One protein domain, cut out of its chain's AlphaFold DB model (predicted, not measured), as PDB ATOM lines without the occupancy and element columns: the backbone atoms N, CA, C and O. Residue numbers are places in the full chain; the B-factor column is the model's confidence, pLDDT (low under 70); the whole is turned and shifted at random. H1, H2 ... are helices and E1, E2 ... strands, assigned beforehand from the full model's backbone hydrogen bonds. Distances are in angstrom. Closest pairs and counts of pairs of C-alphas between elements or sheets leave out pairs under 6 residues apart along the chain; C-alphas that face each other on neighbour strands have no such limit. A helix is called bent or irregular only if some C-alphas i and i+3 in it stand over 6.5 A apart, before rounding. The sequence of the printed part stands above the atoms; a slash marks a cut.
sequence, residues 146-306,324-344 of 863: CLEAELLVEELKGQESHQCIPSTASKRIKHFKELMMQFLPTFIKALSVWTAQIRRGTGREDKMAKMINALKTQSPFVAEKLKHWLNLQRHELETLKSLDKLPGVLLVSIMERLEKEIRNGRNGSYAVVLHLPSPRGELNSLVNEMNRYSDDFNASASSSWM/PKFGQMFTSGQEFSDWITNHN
ATOM      1  N   CYS A 146     144.543 104.948 106.784       87.81
ATOM      2  CA  CYS A 146     143.731 106.109 107.158       87.81
ATOM      3  C   CYS A 146     144.425 106.957 108.235       87.81
ATOM      4  O   CYS A 146     144.459 108.177 108.104       87.81
ATOM      5  N   LEU A 147     145.018 106.317 109.250       86.38
ATOM      6  CA  LEU A 147     145.767 106.997 110.309       86.38
ATOM      7  C   LEU A 147     147.031 107.686 109.766       86.38
ATOM      8  O   LEU A 147     147.267 108.851 110.070       86.38
ATOM      9  N   GLU A 148     147.816 107.012 108.916       88.56
ATOM     10  CA  GLU A 148     148.990 107.611 108.256       88.56
ATOM     11  C   GLU A 148     148.606 108.839 107.400       88.56
ATOM     12  O   GLU A 148     149.317 109.845 107.407       88.56
ATOM     13  N   ALA A 149     147.465 108.790 106.701       88.50
ATOM     14  CA  ALA A 149     146.938 109.923 105.936       88.50
ATOM     15  C   ALA A 149     146.399 111.055 106.831       88.50
ATOM     16  O   ALA A 149     146.517 112.227 106.479       88.50
ATOM     17  N   GLU A 150     145.809 110.731 107.982       87.19
ATOM     18  CA  GLU A 150     145.334 111.712 108.961       87.19
ATOM     19  C   GLU A 150     146.493 112.486 109.594       87.19
ATOM     20  O   GLU A 150     146.463 113.716 109.570       87.19
ATOM     21  N   LEU A 151     147.552 111.789 110.019       86.06
ATOM     22  CA  LEU A 151     148.785 112.396 110.532       86.06
ATOM     23  C   LEU A 151     149.426 113.350 109.511       86.06
ATOM     24  O   LEU A 151     149.786 114.471 109.861       86.06
ATOM     25  N   LEU A 152     149.495 112.957 108.233       85.19
ATOM     26  CA  LEU A 152     149.972 113.831 107.150       85.19
ATOM     27  C   LEU A 152     149.084 115.079 106.959       85.19
ATOM     28  O   LEU A 152     149.596 116.162 106.688       85.19
ATOM     29  N   VAL A 153     147.758 114.973 107.120       86.38
ATOM     30  CA  VAL A 153     146.854 116.142 107.071       86.38
ATOM     31  C   VAL A 153     147.042 117.066 108.279       86.38
ATOM     32  O   VAL A 153     146.918 118.283 108.132       86.38
ATOM     33  N   GLU A 154     147.339 116.533 109.462       83.19
ATOM     34  CA  GLU A 154     147.639 117.338 110.653       83.19
ATOM     35  C   GLU A 154     148.998 118.040 110.548       83.19
ATOM     36  O   GLU A 154     149.089 119.234 110.837       83.19
ATOM     37  N   GLU A 155     150.017 117.349 110.035       81.88
ATOM     38  CA  GLU A 155     151.337 117.913 109.742       81.88
ATOM     39  C   GLU A 155     151.246 119.095 108.761       81.88
ATOM     40  O   GLU A 155     151.860 120.138 108.987       81.88
ATOM     41  N   LEU A 156     150.413 118.975 107.717       79.62
ATOM     42  CA  LEU A 156     150.112 120.075 106.798       79.62
ATOM     43  C   LEU A 156     149.457 121.267 107.513       79.62
ATOM     44  O   LEU A 156     149.896 122.395 107.313       79.62
ATOM     45  N   LYS A 157     148.434 121.041 108.355       75.25
ATOM     46  CA  LYS A 157     147.735 122.117 109.094       75.25
ATOM     47  C   LYS A 157     148.679 122.897 110.006       75.25
ATOM     48  O   LYS A 157     148.617 124.123 110.032       75.25
ATOM     49  N   GLY A 158     149.572 122.201 110.717       67.50
ATOM     50  CA  GLY A 158     150.597 122.825 111.560       67.50
ATOM     51  C   GLY A 158     151.582 123.710 110.786       67.50
ATOM     52  O   GLY A 158     152.310 124.492 111.391       67.50
ATOM     53  N   GLN A 159     151.587 123.612 109.454       64.88
ATOM     54  CA  GLN A 159     152.467 124.351 108.561       64.88
ATOM     55  C   GLN A 159     151.737 125.235 107.538       64.88
ATOM     56  O   GLN A 159     152.403 125.856 106.717       64.88
ATOM     57  N   GLU A 160     150.407 125.397 107.605       57.56
ATOM     58  CA  GLU A 160     149.675 126.358 106.752       57.56
ATOM     59  C   GLU A 160     150.099 127.830 107.029       57.56
ATOM     60  O   GLU A 160     149.869 128.712 106.204       57.56
ATOM     61  N   SER A 161     150.799 128.091 108.144       54.75
ATOM     62  CA  SER A 161     151.506 129.348 108.451       54.75
ATOM     63  C   SER A 161     152.798 129.554 107.641       54.75
ATOM     64  O   SER A 161     153.156 130.692 107.324       54.75
ATOM     65  N   HIS A 162     153.490 128.473 107.275       55.34
ATOM     66  CA  HIS A 162     154.681 128.495 106.433       55.34
ATOM     67  C   HIS A 162     154.240 128.468 104.964       55.34
ATOM     68  O   HIS A 162     153.858 127.429 104.426       55.34
ATOM     69  N   GLN A 163     154.315 129.624 104.294       58.94
ATOM     70  CA  GLN A 163     153.841 129.886 102.916       58.94
ATOM     71  C   GLN A 163     154.627 129.151 101.799       58.94
ATOM     72  O   GLN A 163     154.733 129.636 100.667       58.94
ATOM     73  N   CYS A 164     155.213 128.007 102.139       60.97
ATOM     74  CA  CYS A 164     156.103 127.190 101.330       60.97
ATOM     75  C   CYS A 164     155.430 125.872 100.909       60.97
ATOM     76  O   CYS A 164     155.821 125.287  99.899       60.97
ATOM     77  N   ILE A 165     154.361 125.441 101.593       68.50
ATOM     78  CA  ILE A 165     153.567 124.268 101.194       68.50
ATOM     79  C   ILE A 165     152.690 124.589  99.969       68.50
ATOM     80  O   ILE A 165     151.882 125.521 100.026       68.50
ATOM     81  N   PRO A 166     152.771 123.799  98.881       72.69
ATOM     82  CA  PRO A 166     151.935 123.987  97.706       72.69
ATOM     83  C   PRO A 166     150.462 123.677  97.989       72.69
ATOM     84  O   PRO A 166     150.110 122.654  98.590       72.69
ATOM     85  N   SER A 167     149.565 124.538  97.500       73.75
ATOM     86  CA  SER A 167     148.128 124.371  97.748       73.75
ATOM     87  C   SER A 167     147.555 123.097  97.114       73.75
ATOM     88  O   SER A 167     146.577 122.555  97.640       73.75
ATOM     89  N   THR A 168     148.138 122.585  96.017       76.94
ATOM     90  CA  THR A 168     147.626 121.361  95.386       76.94
ATOM     91  C   THR A 168     148.075 120.099  96.115       76.94
ATOM     92  O   THR A 168     147.267 119.182  96.223       76.94
ATOM     93  N   ALA A 169     149.271 120.074  96.719       79.50
ATOM     94  CA  ALA A 169     149.698 118.986  97.604       79.50
ATOM     95  C   ALA A 169     148.740 118.824  98.797       79.50
ATOM     96  O   ALA A 169     148.227 117.731  99.047       79.50
ATOM     97  N   SER A 170     148.387 119.933  99.458       82.44
ATOM     98  CA  SER A 170     147.401 119.939 100.550       82.44
ATOM     99  C   SER A 170     146.024 119.427 100.094       82.44
ATOM    100  O   SER A 170     145.446 118.548 100.736       82.44
ATOM    101  N   LYS A 171     145.516 119.897  98.941       84.56
ATOM    102  CA  LYS A 171     144.253 119.410  98.343       84.56
ATOM    103  C   LYS A 171     144.304 117.916  97.998       84.56
ATOM    104  O   LYS A 171     143.361 117.193  98.295       84.56
ATOM    105  N   ARG A 172     145.404 117.449  97.405       86.31
ATOM    106  CA  ARG A 172     145.633 116.059  96.985       86.31
ATOM    107  C   ARG A 172     145.637 115.090  98.168       86.31
ATOM    108  O   ARG A 172     144.986 114.050  98.102       86.31
ATOM    109  N   ILE A 173     146.321 115.442  99.257       88.00
ATOM    110  CA  ILE A 173     146.391 114.623 100.476       88.00
ATOM    111  C   ILE A 173     145.034 114.602 101.199       88.00
ATOM    112  O   ILE A 173     144.569 113.531 101.596       88.00
ATOM    113  N   LYS A 174     144.342 115.750 101.281       88.31
ATOM    114  CA  LYS A 174     142.962 115.834 101.797       88.31
ATOM    115  C   LYS A 174     142.006 114.948 100.973       88.31
ATOM    116  O   LYS A 174     141.298 114.130 101.556       88.31
ATOM    117  N   HIS A 175     142.080 114.990  99.641       89.75
ATOM    118  CA  HIS A 175     141.241 114.165  98.763       89.75
ATOM    119  C   HIS A 175     141.538 112.654  98.860       89.75
ATOM    120  O   HIS A 175     140.617 111.842  98.904       89.75
ATOM    121  N   PHE A 176     142.806 112.243  98.986       91.12
ATOM    122  CA  PHE A 176     143.150 110.838  99.253       91.12
ATOM    123  C   PHE A 176     142.517 110.326 100.558       91.12
ATOM    124  O   PHE A 176     141.955 109.228 100.590       91.12
ATOM    125  N   LYS A 177     142.562 111.135 101.629       90.06
ATOM    126  CA  LYS A 177     141.915 110.807 102.907       90.06
ATOM    127  C   LYS A 177     140.398 110.667 102.745       90.06
ATOM    128  O   LYS A 177     139.827 109.710 103.261       90.06
ATOM    129  N   GLU A 178     139.752 111.574 102.011       90.31
ATOM    130  CA  GLU A 178     138.317 111.497 101.703       90.31
ATOM    131  C   GLU A 178     137.957 110.187 100.989       90.31
ATOM    132  O   GLU A 178     137.044 109.491 101.431       90.31
ATOM    133  N   LEU A 179     138.707 109.794  99.954       90.19
ATOM    134  CA  LEU A 179     138.477 108.541  99.223       90.19
ATOM    135  C   LEU A 179     138.635 107.302 100.118       90.19
ATOM    136  O   LEU A 179     137.810 106.390 100.056       90.19
ATOM    137  N   MET A 180     139.649 107.273 100.987       89.81
ATOM    138  CA  MET A 180     139.820 106.198 101.974       89.81
ATOM    139  C   MET A 180     138.649 106.134 102.970       89.81
ATOM    140  O   MET A 180     138.132 105.048 103.252       89.81
ATOM    141  N   MET A 181     138.192 107.290 103.460       86.06
ATOM    142  CA  MET A 181     137.066 107.407 104.395       86.06
ATOM    143  C   MET A 181     135.703 107.109 103.756       86.06
ATOM    144  O   MET A 181     134.790 106.691 104.463       86.06
ATOM    145  N   GLN A 182     135.554 107.272 102.440       86.56
ATOM    146  CA  GLN A 182     134.363 106.854 101.692       86.56
ATOM    147  C   GLN A 182     134.381 105.351 101.376       86.56
ATOM    148  O   GLN A 182     133.366 104.669 101.529       86.56
ATOM    149  N   PHE A 183     135.533 104.810 100.966       87.38
ATOM    150  CA  PHE A 183     135.650 103.412 100.554       87.38
ATOM    151  C   PHE A 183     135.522 102.431 101.730       87.38
ATOM    152  O   PHE A 183     134.831 101.415 101.616       87.38
ATOM    153  N   LEU A 184     136.151 102.723 102.876       87.19
ATOM    154  CA  LEU A 184     136.202 101.793 104.011       87.19
ATOM    155  C   LEU A 184     134.808 101.443 104.592       87.19
ATOM    156  O   LEU A 184     134.537 100.248 104.752       87.19
ATOM    157  N   PRO A 185     133.880 102.392 104.848       86.56
ATOM    158  CA  PRO A 185     132.521 102.074 105.297       86.56
ATOM    159  C   PRO A 185     131.719 101.268 104.269       86.56
ATOM    160  O   PRO A 185     131.042 100.305 104.641       86.56
ATOM    161  N   THR A 186     131.825 101.597 102.976       84.25
ATOM    162  CA  THR A 186     131.187 100.823 101.896       84.25
ATOM    163  C   THR A 186     131.720  99.393 101.864       84.25
ATOM    164  O   THR A 186     130.942  98.440 101.774       84.25
ATOM    165  N   PHE A 187     133.034  99.214 102.006       85.25
ATOM    166  CA  PHE A 187     133.652  97.896 102.042       85.25
ATOM    167  C   PHE A 187     133.226  97.080 103.279       85.25
ATOM    168  O   PHE A 187     132.857  95.911 103.144       85.25
ATOM    169  N   ILE A 188     133.168  97.690 104.468       86.25
ATOM    170  CA  ILE A 188     132.644  97.049 105.691       86.25
ATOM    171  C   ILE A 188     131.170  96.648 105.513       86.25
ATOM    172  O   ILE A 188     130.775  95.539 105.884       86.25
ATOM    173  N   LYS A 189     130.351  97.502 104.886       85.69
ATOM    174  CA  LYS A 189     128.952  97.195 104.557       85.69
ATOM    175  C   LYS A 189     128.844  96.008 103.593       85.69
ATOM    176  O   LYS A 189     128.024  95.120 103.825       85.69
ATOM    177  N   ALA A 190     129.700  95.934 102.571       82.56
ATOM    178  CA  ALA A 190     129.767  94.796 101.653       82.56
ATOM    179  C   ALA A 190     130.169  93.490 102.369       82.56
ATOM    180  O   ALA A 190     129.515  92.462 102.180       82.56
ATOM    181  N   LEU A 191     131.167  93.532 103.264       85.31
ATOM    182  CA  LEU A 191     131.536  92.392 104.115       85.31
ATOM    183  C   LEU A 191     130.375  91.930 105.010       85.31
ATOM    184  O   LEU A 191     130.118  90.730 105.113       85.31
ATOM    185  N   SER A 192     129.647  92.860 105.632       85.44
ATOM    186  CA  SER A 192     128.472  92.548 106.458       85.44
ATOM    187  C   SER A 192     127.384  91.835 105.640       85.44
ATOM    188  O   SER A 192     126.871  90.789 106.045       85.44
ATOM    189  N   VAL A 193     127.109  92.314 104.421       84.75
ATOM    190  CA  VAL A 193     126.161  91.671 103.496       84.75
ATOM    191  C   VAL A 193     126.629  90.271 103.078       84.75
ATOM    192  O   VAL A 193     125.838  89.328 103.150       84.75
ATOM    193  N   TRP A 194     127.892  90.085 102.681       83.00
ATOM    194  CA  TRP A 194     128.390  88.771 102.246       83.00
ATOM    195  C   TRP A 194     128.483  87.755 103.387       83.00
ATOM    196  O   TRP A 194     128.070  86.610 103.207       83.00
ATOM    197  N   THR A 195     128.950  88.155 104.571       84.31
ATOM    198  CA  THR A 195     128.990  87.264 105.746       84.31
ATOM    199  C   THR A 195     127.579  86.843 106.173       84.31
ATOM    200  O   THR A 195     127.357  85.666 106.470       84.31
ATOM    201  N   ALA A 196     126.591  87.744 106.103       83.50
ATOM    202  CA  ALA A 196     125.185  87.402 106.307       83.50
ATOM    203  C   ALA A 196     124.636  86.453 105.222       83.50
ATOM    204  O   ALA A 196     123.920  85.509 105.552       83.50
ATOM    205  N   GLN A 197     124.977  86.654 103.944       83.00
ATOM    206  CA  GLN A 197     124.571  85.758 102.850       83.00
ATOM    207  C   GLN A 197     125.178  84.352 102.988       83.00
ATOM    208  O   GLN A 197     124.471  83.364 102.796       83.00
ATOM    209  N   ILE A 198     126.461  84.237 103.353       82.56
ATOM    210  CA  ILE A 198     127.132  82.944 103.576       82.56
ATOM    211  C   ILE A 198     126.469  82.202 104.745       82.56
ATOM    212  O   ILE A 198     126.040  81.062 104.572       82.56
ATOM    213  N   ARG A 199     126.263  82.875 105.888       81.75
ATOM    214  CA  ARG A 199     125.587  82.300 107.069       81.75
ATOM    215  C   ARG A 199     124.132  81.893 106.816       81.75
ATOM    216  O   ARG A 199     123.641  80.971 107.459       81.75
ATOM    217  N   ARG A 200     123.445  82.557 105.878       79.31
ATOM    218  CA  ARG A 200     122.088  82.207 105.405       79.31
ATOM    219  C   ARG A 200     122.073  81.137 104.302       79.31
ATOM    220  O   ARG A 200     120.997  80.777 103.838       79.31
ATOM    221  N   GLY A 201     123.233  80.654 103.850       73.94
ATOM    222  CA  GLY A 201     123.354  79.652 102.786       73.94
ATOM    223  C   GLY A 201     123.086  80.164 101.363       73.94
ATOM    224  O   GLY A 201     123.074  79.365 100.430       73.94
ATOM    225  N   THR A 202     122.885  81.473 101.166       77.69
ATOM    226  CA  THR A 202     122.641  82.085  99.842       77.69
ATOM    227  C   THR A 202     123.916  82.617  99.177       77.69
ATOM    228  O   THR A 202     123.955  82.803  97.960       77.69
ATOM    229  N   GLY A 203     124.973  82.852  99.961       75.00
ATOM    230  CA  GLY A 203     126.296  83.277  99.501       75.00
ATOM    231  C   GLY A 203     127.265  82.114  99.251       75.00
ATOM    232  O   GLY A 203     127.020  80.975  99.642       75.00
ATOM    233  N   ARG A 204     128.410  82.413  98.624       80.00
ATOM    234  CA  ARG A 204     129.544  81.480  98.485       80.00
ATOM    235  C   ARG A 204     130.838  82.141  98.945       80.00
ATOM    236  O   ARG A 204     131.114  83.273  98.548       80.00
ATOM    237  N   GLU A 205     131.656  81.412  99.702       84.12
ATOM    238  CA  GLU A 205     132.964  81.900 100.162       84.12
ATOM    239  C   GLU A 205     133.928  82.195  99.007       84.12
ATOM    240  O   GLU A 205     134.685  83.156  99.084       84.12
ATOM    241  N   ASP A 206     133.867  81.433  97.907       82.75
ATOM    242  CA  ASP A 206     134.784  81.589  96.769       82.75
ATOM    243  C   ASP A 206     134.713  82.993  96.146       82.75
ATOM    244  O   ASP A 206     135.733  83.551  95.742       82.75
ATOM    245  N   LYS A 207     133.516  83.592  96.116       78.94
ATOM    246  CA  LYS A 207     133.303  84.968  95.652       78.94
ATOM    247  C   LYS A 207     133.970  85.972  96.592       78.94
ATOM    248  O   LYS A 207     134.698  86.847  96.133       78.94
ATOM    249  N   MET A 208     133.760  85.820  97.897       83.25
ATOM    250  CA  MET A 208     134.349  86.692  98.913       83.25
ATOM    251  C   MET A 208     135.883  86.579  98.918       83.25
ATOM    252  O   MET A 208     136.567  87.598  98.873       83.25
ATOM    253  N   ALA A 209     136.434  85.364  98.846       84.31
ATOM    254  CA  ALA A 209     137.874  85.125  98.750       84.31
ATOM    255  C   ALA A 209     138.500  85.765  97.494       84.31
ATOM    256  O   ALA A 209     139.532  86.429  97.594       84.31
ATOM    257  N   LYS A 210     137.856  85.640  96.323       82.00
ATOM    258  CA  LYS A 210     138.302  86.291  95.076       82.00
ATOM    259  C   LYS A 210     138.304  87.821  95.181       82.00
ATOM    260  O   LYS A 210     139.252  88.440  94.703       82.00
ATOM    261  N   MET A 211     137.308  88.431  95.833       79.19
ATOM    262  CA  MET A 211     137.279  89.883  96.072       79.19
ATOM    263  C   MET A 211     138.413  90.321  97.006       79.19
ATOM    264  O   MET A 211     139.151  91.250  96.689       79.19
ATOM    265  N   ILE A 212     138.607  89.619  98.127       83.69
ATOM    266  CA  ILE A 212     139.717  89.886  99.050       83.69
ATOM    267  C   ILE A 212     141.067  89.749  98.333       83.69
ATOM    268  O   ILE A 212     141.959  90.564  98.558       83.69
ATOM    269  N   ASN A 213     141.220  88.777  97.429       84.06
ATOM    270  CA  ASN A 213     142.430  88.641  96.623       84.06
ATOM    271  C   ASN A 213     142.611  89.794  95.618       84.06
ATOM    272  O   ASN A 213     143.719  90.309  95.481       84.06
ATOM    273  N   ALA A 214     141.543  90.248  94.957       79.62
ATOM    274  CA  ALA A 214     141.589  91.394  94.045       79.62
ATOM    275  C   ALA A 214     141.968  92.697  94.772       79.62
ATOM    276  O   ALA A 214     142.826  93.439  94.297       79.62
ATOM    277  N   LEU A 215     141.423  92.938  95.969       80.69
ATOM    278  CA  LEU A 215     141.807  94.073  96.822       80.69
ATOM    279  C   LEU A 215     143.255  93.962  97.334       80.69
ATOM    280  O   LEU A 215     143.931  94.973  97.487       80.69
ATOM    281  N   LYS A 216     143.768  92.739  97.539       81.38
ATOM    282  CA  LYS A 216     145.174  92.490  97.904       81.38
ATOM    283  C   LYS A 216     146.173  92.635  96.745       81.38
ATOM    284  O   LYS A 216     147.349  92.825  97.036       81.38
ATOM    285  N   THR A 217     145.755  92.509  95.478       79.44
ATOM    286  CA  THR A 217     146.699  92.341  94.342       79.44
ATOM    287  C   THR A 217     146.465  93.217  93.107       79.44
ATOM    288  O   THR A 217     147.420  93.474  92.381       79.44
ATOM    289  N   GLN A 218     145.235  93.666  92.834       77.69
ATOM    290  CA  GLN A 218     144.852  94.296  91.555       77.69
ATOM    291  C   GLN A 218     144.203  95.679  91.704       77.69
ATOM    292  O   GLN A 218     144.266  96.481  90.778       77.69
ATOM    293  N   SER A 219     143.571  95.964  92.843       83.56
ATOM    294  CA  SER A 219     142.909  97.248  93.107       83.56
ATOM    295  C   SER A 219     143.908  98.420  93.234       83.56
ATOM    296  O   SER A 219     145.051  98.208  93.649       83.56
ATOM    297  N   PRO A 220     143.501  99.680  92.988       83.44
ATOM    298  CA  PRO A 220     144.233 100.845  93.494       83.44
ATOM    299  C   PRO A 220     144.398 100.827  95.019       83.44
ATOM    300  O   PRO A 220     145.406 101.300  95.533       83.44
ATOM    301  N   PHE A 221     143.463 100.206  95.747       86.06
ATOM    302  CA  PHE A 221     143.502 100.072  97.204       86.06
ATOM    303  C   PHE A 221     144.456  98.961  97.700       86.06
ATOM    304  O   PHE A 221     144.340  98.486  98.827       86.06
ATOM    305  N   VAL A 222     145.428  98.518  96.897       86.50
ATOM    306  CA  VAL A 222     146.489  97.618  97.383       86.50
ATOM    307  C   VAL A 222     147.342  98.355  98.417       86.50
ATOM    308  O   VAL A 222     147.895  99.413  98.129       86.50
ATOM    309  N   ALA A 223     147.490  97.779  99.614       83.69
ATOM    310  CA  ALA A 223     148.173  98.424 100.742       83.69
ATOM    311  C   ALA A 223     149.586  98.940 100.399       83.69
ATOM    312  O   ALA A 223     149.943 100.035 100.819       83.69
ATOM    313  N   GLU A 224     150.350  98.203  99.586       84.81
ATOM    314  CA  GLU A 224     151.681  98.632  99.132       84.81
ATOM    315  C   GLU A 224     151.621  99.840  98.176       84.81
ATOM    316  O   GLU A 224     152.433 100.751  98.312       84.81
ATOM    317  N   LYS A 225     150.631  99.914  97.262       85.62
ATOM    318  CA  LYS A 225     150.411 101.100  96.402       85.62
ATOM    319  C   LYS A 225     150.097 102.333  97.257       85.62
ATOM    320  O   LYS A 225     150.694 103.388  97.062       85.62
ATOM    321  N   LEU A 226     149.173 102.179  98.211       88.44
ATOM    322  CA  LEU A 226     148.718 103.249  99.103       88.44
ATOM    323  C   LEU A 226     149.863 103.764  99.996       88.44
ATOM    324  O   LEU A 226     150.078 104.971 100.083       88.44
ATOM    325  N   LYS A 227     150.646 102.860 100.602       86.88
ATOM    326  CA  LYS A 227     151.826 103.214 101.407       86.88
ATOM    327  C   LYS A 227     152.937 103.854 100.586       86.88
ATOM    328  O   LYS A 227     153.504 104.854 101.017       86.88
ATOM    329  N   HIS A 228     153.233 103.319  99.398       85.69
ATOM    330  CA  HIS A 228     154.205 103.926  98.484       85.69
ATOM    331  C   HIS A 228     153.810 105.364  98.147       85.69
ATOM    332  O   HIS A 228     154.631 106.269  98.247       85.69
ATOM    333  N   TRP A 229     152.534 105.599  97.842       87.38
ATOM    334  CA  TRP A 229     152.025 106.934  97.551       87.38
ATOM    335  C   TRP A 229     152.115 107.894  98.746       87.38
ATOM    336  O   TRP A 229     152.603 109.009  98.574       87.38
ATOM    337  N   LEU A 230     151.732 107.465  99.957       87.31
ATOM    338  CA  LEU A 230     151.894 108.270 101.177       87.31
ATOM    339  C   LEU A 230     153.370 108.606 101.443       87.31
ATOM    340  O   LEU A 230     153.694 109.740 101.794       87.31
ATOM    341  N   ASN A 231     154.277 107.655 101.205       86.00
ATOM    342  CA  ASN A 231     155.712 107.902 101.294       86.00
ATOM    343  C   ASN A 231     156.182 108.925 100.248       86.00
ATOM    344  O   ASN A 231     156.966 109.798 100.608       86.00
ATOM    345  N   LEU A 232     155.692 108.885  99.001       84.88
ATOM    346  CA  LEU A 232     156.012 109.907  97.990       84.88
ATOM    347  C   LEU A 232     155.546 111.309  98.416       84.88
ATOM    348  O   LEU A 232     156.309 112.258  98.265       84.88
ATOM    349  N   GLN A 233     154.343 111.439  98.993       85.38
ATOM    350  CA  GLN A 233     153.872 112.720  99.545       85.38
ATOM    351  C   GLN A 233     154.776 113.208 100.689       85.38
ATOM    352  O   GLN A 233     155.099 114.391 100.764       85.38
ATOM    353  N   ARG A 234     155.228 112.301 101.567       85.56
ATOM    354  CA  ARG A 234     156.149 112.652 102.657       85.56
ATOM    355  C   ARG A 234     157.504 113.133 102.125       85.56
ATOM    356  O   ARG A 234     157.961 114.185 102.553       85.56
ATOM    357  N   HIS A 235     158.086 112.445 101.138       85.31
ATOM    358  CA  HIS A 235     159.350 112.858 100.507       85.31
ATOM    359  C   HIS A 235     159.228 114.217  99.794       85.31
ATOM    360  O   HIS A 235     160.158 115.018  99.851       85.31
ATOM    361  N   GLU A 236     158.093 114.510  99.150       85.69
ATOM    362  CA  GLU A 236     157.805 115.824  98.553       85.69
ATOM    363  C   GLU A 236     157.841 116.936  99.617       85.69
ATOM    364  O   GLU A 236     158.549 117.932  99.456       85.69
ATOM    365  N   LEU A 237     157.147 116.737 100.744       84.62
ATOM    366  CA  LEU A 237     157.113 117.694 101.855       84.62
ATOM    367  C   LEU A 237     158.471 117.823 102.564       84.62
ATOM    368  O   LEU A 237     158.893 118.936 102.865       84.62
ATOM    369  N   GLU A 238     159.185 116.722 102.800       85.81
ATOM    370  CA  GLU A 238     160.539 116.716 103.375       85.81
ATOM    371  C   GLU A 238     161.547 117.444 102.471       85.81
ATOM    372  O   GLU A 238     162.377 118.212 102.964       85.81
ATOM    373  N   THR A 239     161.437 117.274 101.148       87.19
ATOM    374  CA  THR A 239     162.260 117.992 100.161       87.19
ATOM    375  C   THR A 239     162.000 119.493 100.242       87.19
ATOM    376  O   THR A 239     162.940 120.272 100.378       87.19
ATOM    377  N   LEU A 240     160.731 119.915 100.250       86.69
ATOM    378  CA  LEU A 240     160.351 121.326 100.376       86.69
ATOM    379  C   LEU A 240     160.799 121.937 101.712       86.69
ATOM    380  O   LEU A 240     161.370 123.023 101.721       86.69
ATOM    381  N   LYS A 241     160.640 121.219 102.832       85.44
ATOM    382  CA  LYS A 241     161.159 121.619 104.156       85.44
ATOM    383  C   LYS A 241     162.679 121.763 104.187       85.44
ATOM    384  O   LYS A 241     163.201 122.527 104.995       85.44
ATOM    385  N   SER A 242     163.389 120.989 103.372       88.94
ATOM    386  CA  SER A 242     164.848 121.047 103.277       88.94
ATOM    387  C   SER A 242     165.295 122.203 102.378       88.94
ATOM    388  O   SER A 242     166.249 122.891 102.722       88.94
ATOM    389  N   LEU A 243     164.561 122.479 101.294       90.06
ATOM    390  CA  LEU A 243     164.756 123.653 100.435       90.06
ATOM    391  C   LEU A 243     164.475 124.978 101.170       90.06
ATOM    392  O   LEU A 243     165.194 125.945 100.958       90.06
ATOM    393  N   ASP A 244     163.477 125.022 102.061       87.62
ATOM    394  CA  ASP A 244     163.140 126.209 102.876       87.62
ATOM    395  C   ASP A 244     164.250 126.602 103.870       87.62
ATOM    396  O   ASP A 244     164.350 127.750 104.293       87.62
ATOM    397  N   LYS A 245     165.104 125.640 104.242       89.44
ATOM    398  CA  LYS A 245     166.251 125.843 105.141       89.44
ATOM    399  C   LYS A 245     167.516 126.300 104.413       89.44
ATOM    400  O   LYS A 245     168.520 126.556 105.077       89.44
ATOM    401  N   LEU A 246     167.507 126.354 103.079       91.75
ATOM    402  CA  LEU A 246     168.688 126.731 102.312       91.75
ATOM    403  C   LEU A 246     168.994 128.234 102.475       91.75
ATOM    404  O   LEU A 246     168.095 129.069 102.354       91.75
ATOM    405  N   PRO A 247     170.257 128.612 102.729       91.50
ATOM    406  CA  PRO A 247     170.640 130.008 102.894       91.50
ATOM    407  C   PRO A 247     170.525 130.807 101.584       91.50
ATOM    408  O   PRO A 247     170.754 130.300 100.484       91.50
ATOM    409  N   GLY A 248     170.202 132.097 101.704       85.94
ATOM    410  CA  GLY A 248     170.224 133.054 100.589       85.94
ATOM    411  C   GLY A 248     169.084 132.936  99.565       85.94
ATOM    412  O   GLY A 248     169.018 133.764  98.658       85.94
ATOM    413  N   VAL A 249     168.178 131.964  99.708       90.19
ATOM    414  CA  VAL A 249     167.036 131.741  98.806       90.19
ATOM    415  C   VAL A 249     165.696 131.944  99.512       90.19
ATOM    416  O   VAL A 249     165.557 131.685 100.703       90.19
ATOM    417  N   LEU A 250     164.685 132.382  98.761       89.81
ATOM    418  CA  LEU A 250     163.291 132.401  99.204       89.81
ATOM    419  C   LEU A 250     162.514 131.265  98.529       89.81
ATOM    420  O   LEU A 250     162.389 131.262  97.304       89.81
ATOM    421  N   LEU A 251     161.950 130.332  99.302       90.06
ATOM    422  CA  LEU A 251     161.069 129.293  98.762       90.06
ATOM    423  C   LEU A 251     159.635 129.819  98.572       90.06
ATOM    424  O   LEU A 251     159.025 130.414  99.469       90.06
ATOM    425  N   VAL A 252     159.081 129.579  97.382       89.56
ATOM    426  CA  VAL A 252     157.715 129.940  96.990       89.56
ATOM    427  C   VAL A 252     157.077 128.780  96.220       89.56
ATOM    428  O   VAL A 252     157.709 128.164  95.373       89.56
ATOM    429  N   SER A 253     155.802 128.496  96.478       85.62
ATOM    430  CA  SER A 253     155.023 127.442  95.795       85.62
ATOM    431  C   SER A 253     153.658 127.924  95.282       85.62
ATOM    432  O   SER A 253     152.815 127.130  94.869       85.62
ATOM    433  N   ILE A 254     153.425 129.240  95.319       83.44
ATOM    434  CA  ILE A 254     152.170 129.901  94.937       83.44
ATOM    435  C   ILE A 254     152.501 131.004  93.927       83.44
ATOM    436  O   ILE A 254     153.323 131.878  94.216       83.44
ATOM    437  N   MET A 255     151.880 130.968  92.745       85.25
ATOM    438  CA  MET A 255     152.214 131.865  91.630       85.25
ATOM    439  C   MET A 255     151.951 133.337  91.978       85.25
ATOM    440  O   MET A 255     152.797 134.197  91.750       85.25
ATOM    441  N   GLU A 256     150.832 133.631  92.639       85.31
ATOM    442  CA  GLU A 256     150.454 134.979  93.069       85.31
ATOM    443  C   GLU A 256     151.473 135.575  94.056       85.31
ATOM    444  O   GLU A 256     151.705 136.789  94.065       85.31
ATOM    445  N   ARG A 257     152.120 134.722  94.870       86.19
ATOM    446  CA  ARG A 257     153.211 135.112  95.777       86.19
ATOM    447  C   ARG A 257     154.496 135.380  94.997       86.19
ATOM    448  O   ARG A 257     155.124 136.404  95.250       86.19
ATOM    449  N   LEU A 258     154.852 134.533  94.026       88.38
ATOM    450  CA  LEU A 258     156.013 134.755  93.154       88.38
ATOM    451  C   LEU A 258     155.896 136.098  92.420       88.38
ATOM    452  O   LEU A 258     156.798 136.932  92.493       88.38
ATOM    453  N   GLU A 259     154.755 136.353  91.779       87.75
ATOM    454  CA  GLU A 259     154.507 137.626  91.106       87.75
ATOM    455  C   GLU A 259     154.538 138.820  92.069       87.75
ATOM    456  O   GLU A 259     155.024 139.892  91.713       87.75
ATOM    457  N   LYS A 260     154.005 138.668  93.291       87.44
ATOM    458  CA  LYS A 260     154.069 139.711  94.322       87.44
ATOM    459  C   LYS A 260     155.518 140.022  94.698       87.44
ATOM    460  O   LYS A 260     155.856 141.198  94.790       87.44
ATOM    461  N   GLU A 261     156.377 139.018  94.857       87.25
ATOM    462  CA  GLU A 261     157.794 139.239  95.167       87.25
ATOM    463  C   GLU A 261     158.569 139.896  94.018       87.25
ATOM    464  O   GLU A 261     159.399 140.770  94.275       87.25
ATOM    465  N   ILE A 262     158.246 139.569  92.763       88.69
ATOM    466  CA  ILE A 262     158.813 140.233  91.575       88.69
ATOM    467  C   ILE A 262     158.323 141.693  91.472       88.69
ATOM    468  O   ILE A 262     159.115 142.613  91.243       88.69
ATOM    469  N   ARG A 263     157.026 141.947  91.696       86.31
ATOM    470  CA  ARG A 263     156.442 143.306  91.686       86.31
ATOM    471  C   ARG A 263     156.946 144.181  92.838       86.31
ATOM    472  O   ARG A 263     157.111 145.379  92.645       86.31
ATOM    473  N   ASN A 264     157.223 143.594  94.003       83.75
ATOM    474  CA  ASN A 264     157.725 144.286  95.196       83.75
ATOM    475  C   ASN A 264     159.237 144.597  95.156       83.75
ATOM    476  O   ASN A 264     159.783 145.104  96.143       83.75
ATOM    477  N   GLY A 265     159.951 144.257  94.080       78.00
ATOM    478  CA  GLY A 265     161.332 144.700  93.887       78.00
ATOM    479  C   GLY A 265     161.427 146.197  93.568       78.00
ATOM    480  O   GLY A 265     160.461 146.833  93.153       78.00
ATOM    481  N   ARG A 266     162.611 146.784  93.771       78.44
ATOM    482  CA  ARG A 266     162.878 148.176  93.366       78.44
ATOM    483  C   ARG A 266     163.014 148.237  91.839       78.44
ATOM    484  O   ARG A 266     163.535 147.290  91.247       78.44
ATOM    485  N   ASN A 267     162.627 149.346  91.208       74.81
ATOM    486  CA  ASN A 267     162.905 149.548  89.781       74.81
ATOM    487  C   ASN A 267     164.417 149.420  89.521       74.81
ATOM    488  O   ASN A 267     165.218 150.042  90.220       74.81
ATOM    489  N   GLY A 268     164.797 148.598  88.540       76.12
ATOM    490  CA  GLY A 268     166.199 148.280  88.241       76.12
ATOM    491  C   GLY A 268     166.833 147.187  89.116       76.12
ATOM    492  O   GLY A 268     168.035 146.958  89.004       76.12
ATOM    493  N   SER A 269     166.058 146.507  89.971       88.31
ATOM    494  CA  SER A 269     166.461 145.227  90.577       88.31
ATOM    495  C   SER A 269     165.949 144.038  89.761       88.31
ATOM    496  O   SER A 269     164.979 144.160  89.008       88.31
ATOM    497  N   TYR A 270     166.596 142.885  89.916       90.56
ATOM    498  CA  TYR A 270     166.238 141.650  89.220       90.56
ATOM    499  C   TYR A 270     165.857 140.544  90.207       90.56
ATOM    500  O   TYR A 270     166.277 140.554  91.364       90.56
ATOM    501  N   ALA A 271     165.080 139.569  89.745       91.31
ATOM    502  CA  ALA A 271     164.820 138.329  90.465       91.31
ATOM    503  C   ALA A 271     165.254 137.137  89.604       91.31
ATOM    504  O   ALA A 271     164.771 136.975  88.483       91.31
ATOM    505  N   VAL A 272     166.156 136.307  90.126       93.06
ATOM    506  CA  VAL A 272     166.503 135.013  89.530       93.06
ATOM    507  C   VAL A 272     165.633 133.952  90.185       93.06
ATOM    508  O   VAL A 272     165.672 133.769  91.403       93.06
ATOM    509  N   VAL A 273     164.840 133.263  89.371       93.69
ATOM    510  CA  VAL A 273     163.895 132.238  89.814       93.69
ATOM    511  C   VAL A 273     164.352 130.881  89.296       93.69
ATOM    512  O   VAL A 273     164.411 130.667  88.083       93.69
ATOM    513  N   LEU A 274     164.655 129.956  90.206       94.75
ATOM    514  CA  LEU A 274     164.818 128.537  89.898       94.75
ATOM    515  C   LEU A 274     163.441 127.872  89.923       94.75
ATOM    516  O   LEU A 274     162.854 127.703  90.989       94.75
ATOM    517  N   HIS A 275     162.937 127.475  88.761       92.44
ATOM    518  CA  HIS A 275     161.726 126.673  88.645       92.44
ATOM    519  C   HIS A 275     162.071 125.198  88.874       92.44
ATOM    520  O   HIS A 275     162.866 124.619  88.129       92.44
ATOM    521  N   LEU A 276     161.450 124.586  89.883       91.44
ATOM    522  CA  LEU A 276     161.526 123.160  90.198       91.44
ATOM    523  C   LEU A 276     160.189 122.487  89.837       91.44
ATOM    524  O   LEU A 276     159.234 122.623  90.602       91.44
ATOM    525  N   PRO A 277     160.076 121.780  88.695       88.12
ATOM    526  CA  PRO A 277     158.811 121.186  88.266       88.12
ATOM    527  C   PRO A 277     158.285 120.090  89.193       88.12
ATOM    528  O   PRO A 277     158.996 119.135  89.500       88.12
ATOM    529  N   SER A 278     157.008 120.167  89.570       80.38
ATOM    530  CA  SER A 278     156.351 119.103  90.339       80.38
ATOM    531  C   SER A 278     156.185 117.809  89.511       80.38
ATOM    532  O   SER A 278     155.739 117.878  88.359       80.38
ATOM    533  N   PRO A 279     156.434 116.600  90.070       76.25
ATOM    534  CA  PRO A 279     156.225 115.315  89.386       76.25
ATOM    535  C   PRO A 279     154.731 114.906  89.309       76.25
ATOM    536  O   PRO A 279     154.334 113.786  89.644       76.25
ATOM    537  N   ARG A 280     153.893 115.827  88.810       68.00
ATOM    538  CA  ARG A 280     152.419 115.783  88.689       68.00
ATOM    539  C   ARG A 280     151.837 114.415  88.319       68.00
ATOM    540  O   ARG A 280     150.871 113.967  88.938       68.00
ATOM    541  N   GLY A 281     152.391 113.773  87.288       65.50
ATOM    542  CA  GLY A 281     151.849 112.533  86.723       65.50
ATOM    543  C   GLY A 281     151.885 111.354  87.698       65.50
ATOM    544  O   GLY A 281     150.923 110.597  87.782       65.50
ATOM    545  N   GLU A 282     152.959 111.227  88.478       64.25
ATOM    546  CA  GLU A 282     153.127 110.145  89.457       64.25
ATOM    547  C   GLU A 282     152.315 110.414  90.732       64.25
ATOM    548  O   GLU A 282     151.691 109.501  91.272       64.25
ATOM    549  N   LEU A 283     152.249 111.679  91.163       71.00
ATOM    550  CA  LEU A 283     151.537 112.086  92.378       71.00
ATOM    551  C   LEU A 283     150.006 111.999  92.234       71.00
ATOM    552  O   LEU A 283     149.329 111.605  93.182       71.00
ATOM    553  N   ASN A 284     149.442 112.319  91.063       74.50
ATOM    554  CA  ASN A 284     147.985 112.338  90.863       74.50
ATOM    555  C   ASN A 284     147.394 111.008  90.349       74.50
ATOM    556  O   ASN A 284     146.193 110.780  90.499       74.50
ATOM    557  N   SER A 285     148.200 110.122  89.746       79.50
ATOM    558  CA  SER A 285     147.690 108.916  89.069       79.50
ATOM    559  C   SER A 285     146.909 107.979  89.999       79.50
ATOM    560  O   SER A 285     145.794 107.578  89.659       79.50
ATOM    561  N   LEU A 286     147.435 107.688  91.199       83.88
ATOM    562  CA  LEU A 286     146.780 106.759  92.127       83.88
ATOM    563  C   LEU A 286     145.445 107.301  92.646       83.88
ATOM    564  O   LEU A 286     144.470 106.561  92.684       83.88
ATOM    565  N   VAL A 287     145.375 108.588  92.996       84.94
ATOM    566  CA  VAL A 287     144.142 109.227  93.492       84.94
ATOM    567  C   VAL A 287     143.040 109.161  92.425       84.94
ATOM    568  O   VAL A 287     141.904 108.789  92.714       84.94
ATOM    569  N   ASN A 288     143.402 109.394  91.158       84.06
ATOM    570  CA  ASN A 288     142.494 109.255  90.017       84.06
ATOM    571  C   ASN A 288     142.102 107.789  89.723       84.06
ATOM    572  O   ASN A 288     141.021 107.536  89.192       84.06
ATOM    573  N   GLU A 289     142.965 106.806  90.012       84.31
ATOM    574  CA  GLU A 289     142.644 105.366  89.950       84.31
ATOM    575  C   GLU A 289     141.668 104.974  91.080       84.31
ATOM    576  O   GLU A 289     140.649 104.335  90.817       84.31
ATOM    577  N   MET A 290     141.929 105.423  92.315       86.56
ATOM    578  CA  MET A 290     141.095 105.191  93.501       86.56
ATOM    579  C   MET A 290     139.684 105.755  93.347       86.56
ATOM    580  O   MET A 290     138.731 105.044  93.654       86.56
ATOM    581  N   ASN A 291     139.543 106.995  92.861       86.06
ATOM    582  CA  ASN A 291     138.236 107.637  92.704       86.06
ATOM    583  C   ASN A 291     137.342 106.838  91.737       86.06
ATOM    584  O   ASN A 291     136.278 106.362  92.125       86.06
ATOM    585  N   ARG A 292     137.854 106.550  90.529       83.69
ATOM    586  CA  ARG A 292     137.157 105.727  89.521       83.69
ATOM    587  C   ARG A 292     136.785 104.339  90.054       83.69
ATOM    588  O   ARG A 292     135.659 103.893  89.866       83.69
ATOM    589  N   TYR A 293     137.700 103.674  90.763       83.69
ATOM    590  CA  TYR A 293     137.417 102.367  91.360       83.69
ATOM    591  C   TYR A 293     136.360 102.439  92.472       83.69
ATOM    592  O   TYR A 293     135.567 101.512  92.606       83.69
ATOM    593  N   SER A 294     136.337 103.512  93.269       83.25
ATOM    594  CA  SER A 294     135.333 103.724  94.319       83.25
ATOM    595  C   SER A 294     133.933 103.885  93.716       83.25
ATOM    596  O   SER A 294     133.000 103.201  94.144       83.25
ATOM    597  N   ASP A 295     133.799 104.702  92.668       80.56
ATOM    598  CA  ASP A 295     132.550 104.886  91.921       80.56
ATOM    599  C   ASP A 295     132.052 103.561  91.318       80.56
ATOM    600  O   ASP A 295     130.920 103.137  91.578       80.56
ATOM    601  N   ASP A 296     132.919 102.846  90.594       76.44
ATOM    602  CA  ASP A 296     132.580 101.554  89.990       76.44
ATOM    603  C   ASP A 296     132.244 100.483  91.051       76.44
ATOM    604  O   ASP A 296     131.365  99.643  90.833       76.44
ATOM    605  N   PHE A 297     132.911 100.494  92.213       77.75
ATOM    606  CA  PHE A 297     132.643  99.577  93.328       77.75
ATOM    607  C   PHE A 297     131.279  99.852  93.974       77.75
ATOM    608  O   PHE A 297     130.519  98.909  94.219       77.75
ATOM    609  N   ASN A 298     130.936 101.127  94.184       73.75
ATOM    610  CA  ASN A 298     129.623 101.555  94.668       73.75
ATOM    611  C   ASN A 298     128.507 101.139  93.692       73.75
ATOM    612  O   ASN A 298     127.513 100.543  94.113       73.75
ATOM    613  N   ALA A 299     128.690 101.369  92.387       71.19
ATOM    614  CA  ALA A 299     127.735 100.961  91.354       71.19
ATOM    615  C   ALA A 299     127.601  99.425  91.236       71.19
ATOM    616  O   ALA A 299     126.504  98.887  91.063       71.19
ATOM    617  N   SER A 300     128.711  98.694  91.379       64.31
ATOM    618  CA  SER A 300     128.769  97.232  91.213       64.31
ATOM    619  C   SER A 300     128.203  96.428  92.388       64.31
ATOM    620  O   SER A 300     128.021  95.213  92.251       64.31
ATOM    621  N   ALA A 301     127.883  97.068  93.518       54.62
ATOM    622  CA  ALA A 301     127.321  96.421  94.708       54.62
ATOM    623  C   ALA A 301     125.958  95.725  94.469       54.62
ATOM    624  O   ALA A 301     125.498  94.966  95.322       54.62
ATOM    625  N   SER A 302     125.328  95.961  93.309       49.72
ATOM    626  CA  SER A 302     124.002  95.450  92.945       49.72
ATOM    627  C   SER A 302     123.996  94.119  92.163       49.72
ATOM    628  O   SER A 302     123.071  93.328  92.352       49.72
ATOM    629  N   SER A 303     124.984  93.811  91.298       53.19
ATOM    630  CA  SER A 303     124.838  92.647  90.386       53.19
ATOM    631  C   SER A 303     126.095  91.892  89.908       53.19
ATOM    632  O   SER A 303     126.041  90.661  89.877       53.19
ATOM    633  N   SER A 304     127.222  92.524  89.537       54.78
ATOM    634  CA  SER A 304     128.412  91.765  89.075       54.78
ATOM    635  C   SER A 304     129.757  92.502  89.181       54.78
ATOM    636  O   SER A 304     130.329  92.978  88.201       54.78
ATOM    637  N   TRP A 305     130.347  92.471  90.374       61.56
ATOM    638  CA  TRP A 305     131.703  92.970  90.638       61.56
ATOM    639  C   TRP A 305     132.831  92.204  89.907       61.56
ATOM    640  O   TRP A 305     133.972  92.653  89.912       61.56
ATOM    641  N   MET A 306     132.563  91.067  89.247       51.91
ATOM    642  CA  MET A 306     133.599  90.341  88.487       51.91
ATOM    643  C   MET A 306     134.076  91.095  87.231       51.91
ATOM    644  O   MET A 306     135.131  90.762  86.691       51.91
ATOM    645  N   PRO A 324     164.742 109.014  92.237       59.78
ATOM    646  CA  PRO A 324     165.742 109.908  91.639       59.78
ATOM    647  C   PRO A 324     165.306 111.376  91.524       59.78
ATOM    648  O   PRO A 324     166.142 112.271  91.609       59.78
ATOM    649  N   LYS A 325     164.004 111.635  91.331       74.75
ATOM    650  CA  LYS A 325     163.498 112.976  90.995       74.75
ATOM    651  C   LYS A 325     163.575 113.953  92.165       74.75
ATOM    652  O   LYS A 325     164.094 115.047  91.993       74.75
ATOM    653  N   PHE A 326     163.112 113.560  93.353       81.38
ATOM    654  CA  PHE A 326     163.174 114.429  94.536       81.38
ATOM    655  C   PHE A 326     164.620 114.726  94.952       81.38
ATOM    656  O   PHE A 326     164.934 115.869  95.275       81.38
ATOM    657  N   GLY A 327     165.515 113.735  94.835       83.50
ATOM    658  CA  GLY A 327     166.956 113.943  95.000       83.50
ATOM    659  C   GLY A 327     167.491 115.003  94.034       83.50
ATOM    660  O   GLY A 327     168.075 115.982  94.478       83.50
ATOM    661  N   GLN A 328     167.199 114.874  92.734       86.44
ATOM    662  CA  GLN A 328     167.596 115.860  91.722       86.44
ATOM    663  C   GLN A 328     167.049 117.270  92.015       86.44
ATOM    664  O   GLN A 328     167.777 118.247  91.860       86.44
ATOM    665  N   MET A 329     165.794 117.392  92.464       87.50
ATOM    666  CA  MET A 329     165.199 118.686  92.829       87.50
ATOM    667  C   MET A 329     165.914 119.334  94.019       87.50
ATOM    668  O   MET A 329     166.169 120.537  93.985       87.50
ATOM    669  N   PHE A 330     166.263 118.548  95.046       90.38
ATOM    670  CA  PHE A 330     167.049 119.048  96.172       90.38
ATOM    671  C   PHE A 330     168.460 119.451  95.733       90.38
ATOM    672  O   PHE A 330     168.881 120.561  96.039       90.38
ATOM    673  N   THR A 331     169.151 118.613  94.950       91.75
ATOM    674  CA  THR A 331     170.487 118.913  94.413       91.75
ATOM    675  C   THR A 331     170.498 120.210  93.607       91.75
ATOM    676  O   THR A 331     171.320 121.070  93.890       91.75
ATOM    677  N   SER A 332     169.555 120.428  92.684       92.88
ATOM    678  CA  SER A 332     169.495 121.688  91.925       92.88
ATOM    679  C   SER A 332     169.153 122.908  92.792       92.88
ATOM    680  O   SER A 332     169.626 124.008  92.513       92.88
ATOM    681  N   GLY A 333     168.347 122.742  93.846       93.56
ATOM    682  CA  GLY A 333     168.104 123.804  94.828       93.56
ATOM    683  C   GLY A 333     169.343 124.130  95.666       93.56
ATOM    684  O   GLY A 333     169.635 125.304  95.898       93.56
ATOM    685  N   GLN A 334     170.096 123.103  96.062       94.06
ATOM    686  CA  GLN A 334     171.355 123.228  96.785       94.06
ATOM    687  C   GLN A 334     172.432 123.891  95.916       94.06
ATOM    688  O   GLN A 334     172.973 124.905  96.332       94.06
ATOM    689  N   GLU A 335     172.667 123.423  94.685       93.31
ATOM    690  CA  GLU A 335     173.598 124.039  93.722       93.31
ATOM    691  C   GLU A 335     173.304 125.536  93.507       93.31
ATOM    692  O   GLU A 335     174.218 126.356  93.413       93.31
ATOM    693  N   PHE A 336     172.021 125.909  93.469       94.69
ATOM    694  CA  PHE A 336     171.590 127.301  93.360       94.69
ATOM    695  C   PHE A 336     171.894 128.104  94.636       94.69
ATOM    696  O   PHE A 336     172.467 129.188  94.542       94.69
ATOM    697  N   SER A 337     171.581 127.573  95.823       94.62
ATOM    698  CA  SER A 337     171.909 128.194  97.121       94.62
ATOM    699  C   SER A 337     173.424 128.320  97.354       94.62
ATOM    700  O   SER A 337     173.896 129.372  97.791       94.62
ATOM    701  N   ASP A 338     174.203 127.306  96.979       93.81
ATOM    702  CA  ASP A 338     175.665 127.295  97.055       93.81
ATOM    703  C   ASP A 338     176.274 128.318  96.081       93.81
ATOM    704  O   ASP A 338     177.212 129.039  96.431       93.81
ATOM    705  N   TRP A 339     175.728 128.462  94.870       92.94
ATOM    706  CA  TRP A 339     176.138 129.527  93.948       92.94
ATOM    707  C   TRP A 339     175.863 130.927  94.522       92.94
ATOM    708  O   TRP A 339     176.696 131.830  94.380       92.94
ATOM    709  N   ILE A 340     174.731 131.110  95.206       92.56
ATOM    710  CA  ILE A 340     174.356 132.391  95.814       92.56
ATOM    711  C   ILE A 340     175.261 132.718  96.998       92.56
ATOM    712  O   ILE A 340     175.865 133.788  97.024       92.56
ATOM    713  N   THR A 341     175.385 131.808  97.961       91.25
ATOM    714  CA  THR A 341     176.151 132.044  99.193       91.25
ATOM    715  C   THR A 341     177.638 132.250  98.935       91.25
ATOM    716  O   THR A 341     178.216 133.170  99.506       91.25
ATOM    717  N   ASN A 342     178.247 131.467  98.042       90.25
ATOM    718  CA  ASN A 342     179.688 131.542  97.789       90.25
ATOM    719  C   ASN A 342     180.104 132.705  96.867       90.25
ATOM    720  O   ASN A 342     181.258 133.126  96.908       90.25
ATOM    721  N   HIS A 343     179.204 133.226  96.019       89.19
ATOM    722  CA  HIS A 343     179.583 134.189  94.966       89.19
ATOM    723  C   HIS A 343     178.732 135.463  94.904       89.19
ATOM    724  O   HIS A 343     179.173 136.444  94.294       89.19
ATOM    725  N   ASN A 344     177.543 135.467  95.515       90.50
ATOM    726  CA  ASN A 344     176.523 136.506  95.357       90.50
ATOM    727  C   ASN A 344     175.862 136.962  96.676       90.50
ATOM    728  O   ASN A 344     174.872 137.690  96.633       90.50
TER     729      ASN A 344
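What this domain is: This is residues 146 to 306 and 324 to 344 of the 863 residues of the protein "Putative GTPase IMAP family member" of Daphnia magna (UniProt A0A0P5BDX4). This is a long, loose rod of helices lying roughly lengthwise, with parts of H1, H2, H4 and H6 coming together as an up-and-down bundle, each running against the one before it. H2 reaches on to one end, where the chain turns back into H3; towards the other end lie E1, H5, E2 and H7, with H7 side by side with residues 235 to 243 of H4, and residues 264 to 269 stick out. The 182 printed residues include seven named helices and two named strands, in the order H1, H2, H3, H4, E1, H5, E2, H6, H7; the class is mostly helix, and E1 and E2 pair with no named strand. The whole is loose, with a radius of gyration of the C-alphas of 22.6 A and spans of 81 by 28 by 24 A.

How they stand to each other: Start with H1, residues 146 to 157, which forms a helical hairpin with H2, residues 167 to 199: residues 170 to 181 of H2 touch H1 at a shallow tilt of 21 degrees, closest at the C-alphas of Ala 149 and Lys 177, 5.9 A apart. H3, residues 205 to 217, is close to H2 but not clearly touching, closest at C-alphas 198 and 205, 6.8 A. Next comes the hub H4, residues 223 to 243; its residues 230 to 234 only just touch residues 148 to 152 of H1, with 3 pairs of C-alphas within 8 A, closest at Ala 149 and Leu 230, 7.1 A. E1, residues 250 to 252, and E2, residues 270 to 277, are near each other; between them in the chain is H5, residues 255 to 263, which touches no helix. Look then at H6, residues 280 to 300: it touches residues 172 to 186 of H2, the same way at 29 degrees, closest at C-alphas 176 and 287, 6.1 A. Residues 326 to 334 of H7, residues 324 to 343, touch H4 at a shallow tilt of 4 degrees, closest at C-alphas 239 and 330, 6.3 A. Every O i to N i+4 pair is within hydrogen-bond range in H1, H3, H4, H5 and H7, against 27 of 29 in H2 and 14 of 17 in H6.

Where its parts are: Find C-alpha 146 at (143.731, 106.109, 107.158), where H1 begins. H2 runs 48.6 A to C-alpha 199 at (125.587, 82.300, 107.069). H4 and H6 each measure 30.2 A, and H6 is irregular, with C-alphas 283 and 286 7.1 A apart. H7 runs 28.1 A to C-alpha 343 at (179.583, 134.189, 94.966).

The domain as a whole: The C-alphas farthest apart are those of Gly 201 and Gly 268, 82.2 A. Residues 307 to 323 are not printed, and C-alphas 306 and 324 are 37.8 A apart across the cut. Of the links printed whole, none is long. Mean pLDDT of the printed part is 82.5, with residues 158 to 165, 280 to 282, 300 to 306 and 324 under 70.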